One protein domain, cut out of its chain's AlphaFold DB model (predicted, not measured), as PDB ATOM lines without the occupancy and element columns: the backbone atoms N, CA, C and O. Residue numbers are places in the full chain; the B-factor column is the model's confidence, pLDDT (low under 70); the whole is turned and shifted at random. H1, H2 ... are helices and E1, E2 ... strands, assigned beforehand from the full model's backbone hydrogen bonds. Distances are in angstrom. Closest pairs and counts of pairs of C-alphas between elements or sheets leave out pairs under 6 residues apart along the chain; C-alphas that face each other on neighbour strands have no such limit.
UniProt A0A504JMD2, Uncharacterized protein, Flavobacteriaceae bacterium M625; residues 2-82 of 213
ATOM      1  N   LYS A   2      19.733 170.596 111.555       83.06
ATOM      2  CA  LYS A   2      18.475 171.385 111.444       83.06
ATOM      3  C   LYS A   2      18.670 172.829 110.946       83.06
ATOM      4  O   LYS A   2      17.967 173.258 110.042       83.06
ATOM      5  N   THR A   3      19.672 173.542 111.464       88.44
ATOM      6  CA  THR A   3      20.010 174.912 111.027       88.44
ATOM      7  C   THR A   3      20.492 174.980 109.576       88.44
ATOM      8  O   THR A   3      20.229 175.954 108.886       88.44
ATOM      9  N   GLU A   4      21.186 173.949 109.093       93.44
ATOM     10  CA  GLU A   4      21.700 173.918 107.720       93.44
ATOM     11  C   GLU A   4      20.585 173.645 106.709       93.44
ATOM     12  O   GLU A   4      20.514 174.324 105.687       93.44
ATOM     13  N   ILE A   5      19.670 172.725 107.034       96.44
ATOM     14  CA  ILE A   5      18.445 172.491 106.258       96.44
ATOM     15  C   ILE A   5      17.635 173.783 106.183       96.44
ATOM     16  O   ILE A   5      17.281 174.228 105.095       96.44
ATOM     17  N   TYR A   6      17.410 174.426 107.332       96.12
ATOM     18  CA  TYR A   6      16.667 175.680 107.400       96.12
ATOM     19  C   TYR A   6      17.296 176.774 106.525       96.12
ATOM     20  O   TYR A   6      16.622 177.358 105.684       96.12
ATOM     21  N   ASN A   7      18.607 176.999 106.651       95.44
ATOM     22  CA  ASN A   7      19.314 177.974 105.823       95.44
ATOM     23  C   ASN A   7      19.214 177.636 104.324       95.44
ATOM     24  O   ASN A   7      19.056 178.533 103.502       95.44
ATOM     25  N   THR A   8      19.288 176.351 103.969       97.19
ATOM     26  CA  THR A   8      19.210 175.889 102.575       97.19
ATOM     27  C   THR A   8      17.828 176.127 101.970       97.19
ATOM     28  O   THR A   8      17.744 176.513 100.805       97.19
ATOM     29  N   LEU A   9      16.760 175.937 102.746       97.81
ATOM     30  CA  LEU A   9      15.383 176.054 102.263       97.81
ATOM     31  C   LEU A   9      14.829 177.484 102.319       97.81
ATOM     32  O   LEU A   9      14.077 177.850 101.426       97.81
ATOM     33  N   TYR A  10      15.190 178.286 103.325       97.50
ATOM     34  CA  TYR A  10      14.457 179.526 103.626       97.50
ATOM     35  C   TYR A  10      15.274 180.813 103.516       97.50
ATOM     36  O   TYR A  10      14.686 181.874 103.353       97.50
ATOM     37  N   LYS A  11      16.610 180.772 103.596       96.25
ATOM     38  CA  LYS A  11      17.394 182.018 103.579       96.25
ATOM     39  C   LYS A  11      17.621 182.550 102.175       96.25
ATOM     40  O   LYS A  11      17.978 181.791 101.273       96.25
ATOM     41  N   TYR A  12      17.513 183.860 102.018       94.75
ATOM     42  CA  TYR A  12      17.867 184.575 100.796       94.75
ATOM     43  C   TYR A  12      18.507 185.928 101.135       94.75
ATOM     44  O   TYR A  12      18.524 186.349 102.295       94.75
ATOM     45  N   ILE A  13      19.094 186.560 100.121       92.19
ATOM     46  CA  ILE A  13      19.577 187.939 100.178       92.19
ATOM     47  C   ILE A  13      18.742 188.711  99.158       92.19
ATOM     48  O   ILE A  13      18.664 188.267  98.012       92.19
ATOM     49  N   ASP A  14      18.086 189.785  99.589       89.44
ATOM     50  CA  ASP A  14      17.270 190.629  98.710       89.44
ATOM     51  C   ASP A  14      18.132 191.547  97.820       89.44
ATOM     52  O   ASP A  14      19.364 191.550  97.893       89.44
ATOM     53  N   GLU A  15      17.476 192.325  96.957       86.69
ATOM     54  CA  GLU A  15      18.136 193.256  96.031       86.69
ATOM     55  C   GLU A  15      18.947 194.354  96.748       86.69
ATOM     56  O   GLU A  15      19.935 194.847  96.202       86.69
ATOM     57  N   ASP A  16      18.579 194.684  97.988       91.25
ATOM     58  CA  ASP A  16      19.248 195.670  98.841       91.25
ATOM     59  C   ASP A  16      20.391 195.055  99.680       91.25
ATOM     60  O   ASP A  16      21.093 195.758 100.413       91.25
ATOM     61  N   GLY A  17      20.614 193.741  99.574       89.69
ATOM     62  CA  GLY A  17      21.641 193.016 100.316       89.69
ATOM     63  C   GLY A  17      21.231 192.597 101.733       89.69
ATOM     64  O   GLY A  17      22.082 192.118 102.491       89.69
ATOM     65  N   ASN A  18      19.960 192.745 102.115       92.62
ATOM     66  CA  ASN A  18      19.460 192.308 103.415       92.62
ATOM     67  C   ASN A  18      19.198 190.803 103.426       92.62
ATOM     68  O   ASN A  18      18.780 190.205 102.437       92.62
ATOM     69  N   GLN A  19      19.411 190.182 104.585       93.81
ATOM     70  CA  GLN A  19      19.076 188.776 104.785       93.81
ATOM     71  C   GLN A  19      17.596 188.622 105.128       93.81
ATOM     72  O   GLN A  19      17.116 189.233 106.083       93.81
ATOM     73  N   GLY A  20      16.912 187.752 104.389       94.69
ATOM     74  CA  GLY A  20      15.522 187.376 104.626       94.69
ATOM     75  C   GLY A  20      15.341 185.870 104.829       94.69
ATOM     76  O   GLY A  20      16.254 185.070 104.589       94.69
ATOM     77  N   GLU A  21      14.148 185.493 105.292       96.31
ATOM     78  CA  GLU A  21      13.755 184.110 105.584       96.31
ATOM     79  C   GLU A  21      12.348 183.827 105.036       96.31
ATOM     80  O   GLU A  21      11.353 184.050 105.721       96.31
ATOM     81  N   ASP A  22      12.261 183.339 103.799       96.25
ATOM     82  CA  ASP A  22      10.998 182.968 103.162       96.25
ATOM     83  C   ASP A  22      11.217 181.962 102.017       96.25
ATOM     84  O   ASP A  22      12.156 182.074 101.231       96.25
ATOM     85  N   LEU A  23      10.353 180.945 101.926       95.62
ATOM     86  CA  LEU A  23      10.470 179.902 100.898       95.62
ATOM     87  C   LEU A  23      10.169 180.447  99.500       95.62
ATOM     88  O   LEU A  23      10.834 180.068  98.537       95.62
ATOM     89  N   ARG A  24       9.138 181.287  99.380       95.12
ATOM     90  CA  ARG A  24       8.705 181.831  98.097       95.12
ATOM     91  C   ARG A  24       9.778 182.755  97.542       95.12
ATOM     92  O   ARG A  24      10.115 182.624  96.370       95.12
ATOM     93  N   GLU A  25      10.370 183.593  98.378       96.06
ATOM     94  CA  GLU A  25      11.504 184.433  97.979       96.06
ATOM     95  C   GLU A  25      12.688 183.587  97.497       96.06
ATOM     96  O   GLU A  25      13.266 183.869  96.451       96.06
ATOM     97  N   VAL A  26      12.985 182.461  98.162       96.94
ATOM     98  CA  VAL A  26      13.998 181.505  97.679       96.94
ATOM     99  C   VAL A  26      13.642 180.926  96.304       96.94
ATOM    100  O   VAL A  26      14.514 180.830  95.443       96.94
ATOM    101  N   GLN A  27      12.382 180.551  96.065       96.69
ATOM    102  CA  GLN A  27      11.932 180.034  94.764       96.69
ATOM    103  C   GLN A  27      12.075 181.060  93.631       96.69
ATOM    104  O   GLN A  27      12.313 180.661  92.493       96.69
ATOM    105  N   LEU A  28      11.935 182.353  93.938       95.31
ATOM    106  CA  LEU A  28      12.020 183.459  92.980       95.31
ATOM    107  C   LEU A  28      13.456 183.939  92.719       95.31
ATOM    108  O   LEU A  28      13.663 184.775  91.846       95.31
ATOM    109  N   MET A  29      14.452 183.413  93.437       93.12
ATOM    110  CA  MET A  29      15.851 183.779  93.216       93.12
ATOM    111  C   MET A  29      16.313 183.423  91.796       93.12
ATOM    112  O   MET A  29      16.261 182.264  91.389       93.12
ATOM    113  N   GLU A  30      16.887 184.404  91.102       85.94
ATOM    114  CA  GLU A  30      17.511 184.215  89.784       85.94
ATOM    115  C   GLU A  30      18.958 183.703  89.889       85.94
ATOM    116  O   GLU A  30      19.484 183.063  88.981       85.94
ATOM    117  N   ASN A  31      19.620 183.971  91.020       85.38
ATOM    118  CA  ASN A  31      21.021 183.626  91.251       85.38
ATOM    119  C   ASN A  31      21.161 182.657  92.423       85.38
ATOM    120  O   ASN A  31      20.905 183.004  93.575       85.38
ATOM    121  N   PHE A  32      21.650 181.449  92.155       90.00
ATOM    122  CA  PHE A  32      21.856 180.418  93.172       90.00
ATOM    123  C   PHE A  32      23.176 179.675  92.956       90.00
ATOM    124  O   PHE A  32      23.615 179.421  91.835       90.00
ATOM    125  N   SER A  33      23.850 179.327  94.056       94.06
ATOM    126  CA  SER A  33      25.155 178.672  93.993       94.06
ATOM    127  C   SER A  33      25.027 177.176  93.698       94.06
ATOM    128  O   SER A  33      24.102 176.502  94.157       94.06
ATOM    129  N   LYS A  34      26.027 176.616  93.005       96.38
ATOM    130  CA  LYS A  34      26.143 175.163  92.793       96.38
ATOM    131  C   LYS A  34      26.144 174.381  94.111       96.38
ATOM    132  O   LYS A  34      25.601 173.284  94.176       96.38
ATOM    133  N   GLU A  35      26.729 174.953  95.163       97.12
ATOM    134  CA  GLU A  35      26.702 174.365  96.503       97.12
ATOM    135  C   GLU A  35      25.266 174.226  97.027       97.12
ATOM    136  O   GLU A  35      24.892 173.154  97.499       97.12
ATOM    137  N   ARG A  36      24.444 175.277  96.905       97.38
ATOM    138  CA  ARG A  36      23.048 175.244  97.357       97.38
ATOM    139  C   ARG A  36      22.209 174.275  96.530       97.38
ATOM    140  O   ARG A  36      21.417 173.544  97.112       97.38
ATOM    141  N   ILE A  37      22.427 174.212  95.214       98.25
ATOM    142  CA  ILE A  37      21.781 173.206  94.354       98.25
ATOM    143  C   ILE A  37      22.106 171.792  94.844       98.25
ATOM    144  O   ILE A  37      21.191 171.003  95.048       98.25
ATOM    145  N   ASN A  38      23.383 171.469  95.074       98.31
ATOM    146  CA  ASN A  38      23.777 170.136  95.541       98.31
ATOM    147  C   ASN A  38      23.131 169.795  96.890       98.31
ATOM    148  O   ASN A  38      22.578 168.712  97.043       98.31
ATOM    149  N   LYS A  39      23.113 170.748  97.831       98.25
ATOM    150  CA  LYS A  39      22.429 170.576  99.120       98.25
ATOM    151  C   LYS A  39      20.937 170.309  98.941       98.25
ATOM    152  O   LYS A  39      20.400 169.421  99.590       98.25
ATOM    153  N   LEU A  40      20.257 171.042  98.059       98.56
ATOM    154  CA  LEU A  40      18.843 170.802  97.759       98.56
ATOM    155  C   LEU A  40      18.618 169.424  97.133       98.56
ATOM    156  O   LEU A  40      17.672 168.744  97.518       98.56
ATOM    157  N   ILE A  41      19.491 168.990  96.218       98.62
ATOM    158  CA  ILE A  41      19.439 167.645  95.631       98.62
ATOM    159  C   ILE A  41      19.537 166.588  96.733       98.62
ATOM    160  O   ILE A  41      18.691 165.698  96.778       98.62
ATOM    161  N   ASP A  42      20.482 166.717  97.662       98.12
ATOM    162  CA  ASP A  42      20.610 165.785  98.790       98.12
ATOM    163  C   ASP A  42      19.340 165.780  99.665       98.12
ATOM    164  O   ASP A  42      18.869 164.724 100.094       98.12
ATOM    165  N   LEU A  43      18.717 166.949  99.870       98.31
ATOM    166  CA  LEU A  43      17.471 167.072 100.635       98.31
ATOM    167  C   LEU A  43      16.257 166.422  99.960       98.31
ATOM    168  O   LEU A  43      15.324 166.059 100.673       98.31
ATOM    169  N   THR A  44      16.263 166.186  98.645       97.81
ATOM    170  CA  THR A  44      15.183 165.419  97.979       97.81
ATOM    171  C   THR A  44      15.131 163.941  98.386       97.81
ATOM    172  O   THR A  44      14.193 163.228  98.033       97.81
ATOM    173  N   SER A  45      16.141 163.459  99.118       95.81
ATOM    174  CA  SER A  45      16.184 162.108  99.692       95.81
ATOM    175  C   SER A  45      16.063 162.115 101.221       95.81
ATOM    176  O   SER A  45      16.409 161.130 101.870       95.81
ATOM    177  N   ASN A  46      15.610 163.224 101.818       96.38
ATOM    178  CA  ASN A  46      15.412 163.312 103.261       96.38
ATOM    179  C   ASN A  46      14.299 162.357 103.734       96.38
ATOM    180  O   ASN A  46      13.290 162.191 103.051       96.38
ATOM    181  N   GLU A  47      14.473 161.762 104.918       94.31
ATOM    182  CA  GLU A  47      13.464 160.893 105.545       94.31
ATOM    183  C   GLU A  47      12.166 161.649 105.867       94.31
ATOM    184  O   GLU A  47      11.076 161.081 105.797       94.31
ATOM    185  N   ASP A  48      12.274 162.939 106.192       95.25
ATOM    186  CA  ASP A  48      11.130 163.830 106.322       95.25
ATOM    187  C   ASP A  48      10.642 164.238 104.924       95.25
ATOM    188  O   ASP A  48      11.264 165.043 104.214       95.25
ATOM    189  N   GLN A  49       9.498 163.678 104.533       95.25
ATOM    190  CA  GLN A  49       8.898 163.917 103.225       95.25
ATOM    191  C   GLN A  49       8.565 165.392 102.992       95.25
ATOM    192  O   GLN A  49       8.662 165.851 101.854       95.25
ATOM    193  N   TYR A  50       8.234 166.156 104.036       96.00
ATOM    194  CA  TYR A  50       7.952 167.581 103.896       96.00
ATOM    195  C   TYR A  50       9.223 168.360 103.535       96.00
ATOM    196  O   TYR A  50       9.192 169.219 102.656       96.00
ATOM    197  N   ILE A  51      10.373 168.011 104.125       97.38
ATOM    198  CA  ILE A  51      11.675 168.585 103.739       97.38
ATOM    199  C   ILE A  51      12.008 168.239 102.283       97.38
ATOM    200  O   ILE A  51      12.382 169.130 101.515       97.38
ATOM    201  N   SER A  52      11.829 166.974 101.890       97.75
ATOM    202  CA  SER A  52      12.033 166.532 100.504       97.75
ATOM    203  C   SER A  52      11.142 167.300  99.525       97.75
ATOM    204  O   SER A  52      11.609 167.761  98.483       97.75
ATOM    205  N   TYR A  53       9.870 167.487  99.872       98.38
ATOM    206  CA  TYR A  53       8.906 168.249  99.086       98.38
ATOM    207  C   TYR A  53       9.317 169.721  98.923       98.38
ATOM    208  O   TYR A  53       9.315 170.243  97.809       98.38
ATOM    209  N   LYS A  54       9.755 170.392  99.995       98.44
ATOM    210  CA  LYS A  54      10.213 171.791  99.914       98.44
ATOM    211  C   LYS A  54      11.473 171.944  99.064       98.44
ATOM    212  O   LYS A  54      11.562 172.888  98.280       98.44
ATOM    213  N   ALA A  55      12.414 171.003  99.157       98.69
ATOM    214  CA  ALA A  55      13.586 170.983  98.285       98.69
ATOM    215  C   ALA A  55      13.202 170.771  96.810       98.69
ATOM    216  O   ALA A  55      13.724 171.462  95.934       98.69
ATOM    217  N   MET A  56      12.251 169.870  96.541       98.75
ATOM    218  CA  MET A  56      11.694 169.645  95.205       98.75
ATOM    219  C   MET A  56      11.079 170.924  94.625       98.75
ATOM    220  O   MET A  56      11.419 171.281  93.500       98.75
ATOM    221  N   LEU A  57      10.234 171.640  95.379       98.75
ATOM    222  CA  LEU A  57       9.621 172.892  94.914       98.75
ATOM    223  C   LEU A  57      10.664 173.931  94.487       98.75
ATOM    224  O   LEU A  57      10.516 174.536  93.428       98.75
ATOM    225  N   ILE A  58      11.728 174.113  95.278       98.62
ATOM    226  CA  ILE A  58      12.805 175.058  94.946       98.62
ATOM    227  C   ILE A  58      13.532 174.622  93.672       98.62
ATOM    228  O   ILE A  58      13.711 175.427  92.762       98.62
ATOM    229  N   LEU A  59      13.915 173.345  93.569       98.62
ATOM    230  CA  LEU A  59      14.607 172.829  92.384       98.62
ATOM    231  C   LEU A  59      13.757 172.961  91.114       98.62
ATOM    232  O   LEU A  59      14.301 173.309  90.067       98.62
ATOM    233  N   ILE A  60      12.443 172.724  91.205       98.56
ATOM    234  CA  ILE A  60      11.504 172.964  90.102       98.56
ATOM    235  C   ILE A  60      11.507 174.445  89.736       98.56
ATOM    236  O   ILE A  60      11.745 174.762  88.577       98.56
ATOM    237  N   SER A  61      11.292 175.348  90.699       98.19
ATOM    238  CA  SER A  61      11.241 176.796  90.452       98.19
ATOM    239  C   SER A  61      12.522 177.348  89.832       98.19
ATOM    240  O   SER A  61      12.467 178.262  89.017       98.19
ATOM    241  N   TRP A  62      13.672 176.754  90.137       97.62
ATOM    242  CA  TRP A  62      14.959 177.099  89.527       97.62
ATOM    243  C   TRP A  62      15.232 176.394  88.191       97.62
ATOM    244  O   TRP A  62      16.313 176.535  87.623       97.62
ATOM    245  N   GLY A  63      14.288 175.601  87.679       96.62
ATOM    246  CA  GLY A  63      14.414 174.926  86.388       96.62
ATOM    247  C   GLY A  63      15.333 173.699  86.387       96.62
ATOM    248  O   GLY A  63      15.636 173.167  85.315       96.62
ATOM    249  N   ILE A  64      15.759 173.216  87.557       97.62
ATOM    250  CA  ILE A  64      16.741 172.136  87.702       97.62
ATOM    251  C   ILE A  64      16.079 170.773  87.481       97.62
ATOM    252  O   ILE A  64      15.169 170.388  88.213       97.62
ATOM    253  N   ASP A  65      16.593 169.989  86.525       97.19
ATOM    254  CA  ASP A  65      16.035 168.684  86.112       97.19
ATOM    255  C   ASP A  65      15.778 167.716  87.267       97.19
ATOM    256  O   ASP A  65      14.821 166.946  87.238       97.19
ATOM    257  N   LYS A  66      16.604 167.764  88.315       98.38
ATOM    258  CA  LYS A  66      16.432 166.897  89.481       98.38
ATOM    259  C   LYS A  66      15.135 167.178  90.250       98.38
ATOM    260  O   LYS A  66      14.562 166.247  90.802       98.38
ATOM    261  N   GLY A  67      14.646 168.421  90.241       98.44
ATOM    262  CA  GLY A  67      13.338 168.772  90.799       98.44
ATOM    263  C   GLY A  67      12.187 168.147  90.011       98.44
ATOM    264  O   GLY A  67      11.278 167.583  90.606       98.44
ATOM    265  N   PHE A  68      12.271 168.166  88.679       98.50
ATOM    266  CA  PHE A  68      11.287 167.534  87.792       98.50
ATOM    267  C   PHE A  68      11.262 166.010  87.949       98.50
ATOM    268  O   PHE A  68      10.201 165.440  88.160       98.50
ATOM    269  N   GLN A  69      12.431 165.363  87.983       98.38
ATOM    270  CA  GLN A  69      12.521 163.924  88.276       98.38
ATOM    271  C   GLN A  69      11.892 163.579  89.629       98.38
ATOM    272  O   GLN A  69      11.235 162.552  89.772       98.38
ATOM    273  N   LYS A  70      12.071 164.448  90.632       98.44
ATOM    274  CA  LYS A  70      11.461 164.238  91.943       98.44
ATOM    275  C   LYS A  70       9.944 164.438  91.925       98.44
ATOM    276  O   LYS A  70       9.247 163.757  92.671       98.44
ATOM    277  N   LEU A  71       9.434 165.324  91.071       98.62
ATOM    278  CA  LEU A  71       8.000 165.480  90.841       98.62
ATOM    279  C   LEU A  71       7.396 164.246  90.163       98.62
ATOM    280  O   LEU A  71       6.331 163.804  90.588       98.62
ATOM    281  N   ASP A  72       8.081 163.660  89.179       98.31
ATOM    282  CA  ASP A  72       7.659 162.389  88.577       98.31
ATOM    283  C   ASP A  72       7.534 161.302  89.659       98.31
ATOM    284  O   ASP A  72       6.480 160.689  89.810       98.31
ATOM    285  N   GLU A  73       8.560 161.143  90.507       97.44
ATOM    286  CA  GLU A  73       8.517 160.216  91.647       97.44
ATOM    287  C   GLU A  73       7.375 160.530  92.626       97.44
ATOM    288  O   GLU A  73       6.758 159.610  93.164       97.44
ATOM    289  N   PHE A  74       7.105 161.811  92.895       97.69
ATOM    290  CA  PHE A  74       6.031 162.240  93.790       97.69
ATOM    291  C   PHE A  74       4.663 161.773  93.275       97.69
ATOM    292  O   PHE A  74       3.870 161.219  94.042       97.69
ATOM    293  N   ILE A  75       4.410 161.969  91.979       96.94
ATOM    294  CA  ILE A  75       3.145 161.633  91.320       96.94
ATOM    295  C   ILE A  75       2.999 160.116  91.168       96.94
ATOM    296  O   ILE A  75       1.966 159.558  91.545       96.94
ATOM    297  N   ASP A  76       4.035 159.429  90.682       96.81
ATOM    298  CA  ASP A  76       4.007 157.979  90.444       96.81
ATOM    299  C   ASP A  76       3.773 157.189  91.737       96.81
ATOM    300  O   ASP A  76       3.032 156.200  91.753       96.81
ATOM    301  N   ASN A  77       4.354 157.656  92.846       95.81
ATOM    302  CA  ASN A  77       4.178 157.044  94.162       95.81
ATOM    303  C   ASN A  77       2.951 157.564  94.926       95.81
ATOM    304  O   ASN A  77       2.714 157.109  96.045       95.81
ATOM    305  N   LYS A  78       2.167 158.484  94.342       94.62
ATOM    306  CA  LYS A  78       0.961 159.083  94.945       94.62
ATOM    307  C   LYS A  78       1.215 159.611  96.354       94.62
ATOM    308  O   LYS A  78       0.492 159.276  97.297       94.62
ATOM    309  N   LEU A  79       2.288 160.385  96.514       94.75
ATOM    310  CA  LEU A  79       2.704 160.839  97.838       94.75
ATOM    311  C   LEU A  79       1.637 161.712  98.519       94.75
ATOM    312  O   LEU A  79       1.500 161.654  99.739       94.75
ATOM    313  N   ASP A  80       0.817 162.419  97.740       93.00
ATOM    314  CA  ASP A  80      -0.349 163.181  98.207       93.00
ATOM    315  C   ASP A  80      -1.407 162.332  98.936       93.00
ATOM    316  O   ASP A  80      -2.213 162.862  99.694       93.00
ATOM    317  N   MET A  81      -1.421 161.010  98.733       91.69
ATOM    318  CA  MET A  81      -2.361 160.107  99.408       91.69
ATOM    319  C   MET A  81      -1.843 159.570 100.745       91.69
ATOM    320  O   MET A  81      -2.622 159.002 101.512       91.69
ATOM    321  N   VAL A  82      -0.539 159.685 101.014       91.25
ATOM    322  CA  VAL A  82       0.088 159.130 102.228       91.25
ATOM    323  C   VAL A  82       0.495 160.204 103.229       91.25
ATOM    324  O   VAL A  82       0.545 159.918 104.423       91.25
TER     325      VAL A  82
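What this domain is: This is residues 2 to 82 of the 213 residues of an uncharacterized protein of Flavobacteriaceae bacterium M625 (UniProt A0A504JMD2). Helix H4 runs through the middle of a small helical body: H3 folds against it as a helical hairpin, H5 crosses the part of it at residues 55 to 60, and the short H2 packs on its last residues, 57 to 61. H1 packs on H2 and H3, and the small strand hairpin of E1 and E2 lies at one end of the long axis, with the last residues of H5 and the tail after it toward the other end. The printed part has 81 residues with five named helices and two named strands, in the order H1, E1, E2, H2, H3, H4, H5; the sheet, in the order E1, E2, is antiparallel, and the class is mostly helix. The whole is compact, with a radius of gyration of the C-alphas of 12.7 A, yet elongated in outline, spanning 42 by 25 by 20 A.

Where its parts are: H1 is residues 2 to 10, 12.0 A from first to last C-alpha, and begins at C-alpha 2 at (18.475, 171.385, 111.444). E1, residues 11 to 13, is 7.2 A long, and E2, residues 19 to 21, is 7.1 A long. H2 follows as residues 23 to 28, 8.8 A long. H3 is residues 34 to 43, 14.2 A long. H4, residues 49 to 61, is the longest helix at 18.3 A, from C-alpha 49 at (8.898, 163.917, 103.225) to C-alpha 61 at (11.241, 176.796, 90.452). H5 is residues 65 to 76, 16.7 A long, and ends at C-alpha 76 at (4.007, 157.979, 90.444). Residues 77 to 82 follow with no named element.

How they stand to each other: H4 is the hub and touches the four other helices. H1 and H4 only just touch, with 3 pairs of C-alphas within 8 A, made by residues 54 to 58 of H4 alone; the closest C-alphas are those of Leu 9 and Ala 55, 6.7 A apart. H2 touches residues 57 to 61 of H4 alone, at a shallow tilt of 19 degrees, the same way, with the C-alphas of Gln 27 and Ile 58 closest at 5.1 A. H3 and H4 form a helical hairpin: they touch at a tilt of 36 degrees, only just steep, opposite ways, and the closest C-alphas are those of Leu 40 and Ala 55, 5.3 A. H5 touches residues 55 to 60 of H4 alone, at a steep tilt of 49 degrees, opposite ways, with the C-alphas of Leu 59 and Gly 67 closest at 4.5 A. H1 touches H3 at a steep tilt of 65 degrees, opposite ways; the closest C-alphas are those of Thr 8 and Arg 36, 6.5 A. H1 also touches H2, at a steep tilt of 43 degrees, the same way, and the closest C-alphas are those of Tyr 10 and Leu 23, 4.8 A. E1 and E2 are an antiparallel hairpin at 145 degrees between their directions, with N 12 and O 20 at 3.1 A and N 20 and O 12 at 3.0 A within hydrogen-bond range. The closest C-alphas of E1 and H2 are those of Tyr 12 and Val 26, 5.8 A apart. H5 is apart from H1, H2, E1 and E2. In H1, H2, H3, H4 and H5, every O i to N i+4 pair is within hydrogen-bond range.

The domain as a whole: The two C-alphas farthest apart are those of Asp 16, between E1 and E2, and Asn 77, just after H5, at 41.7 A. The C-alphas of Lys 2 and Val 82, first and last printed, are 23.9 A apart. The printed part has no cut, and the six links between the named elements are tight. The mean pLDDT of the printed part is 95.6, and no printed residue is under 70.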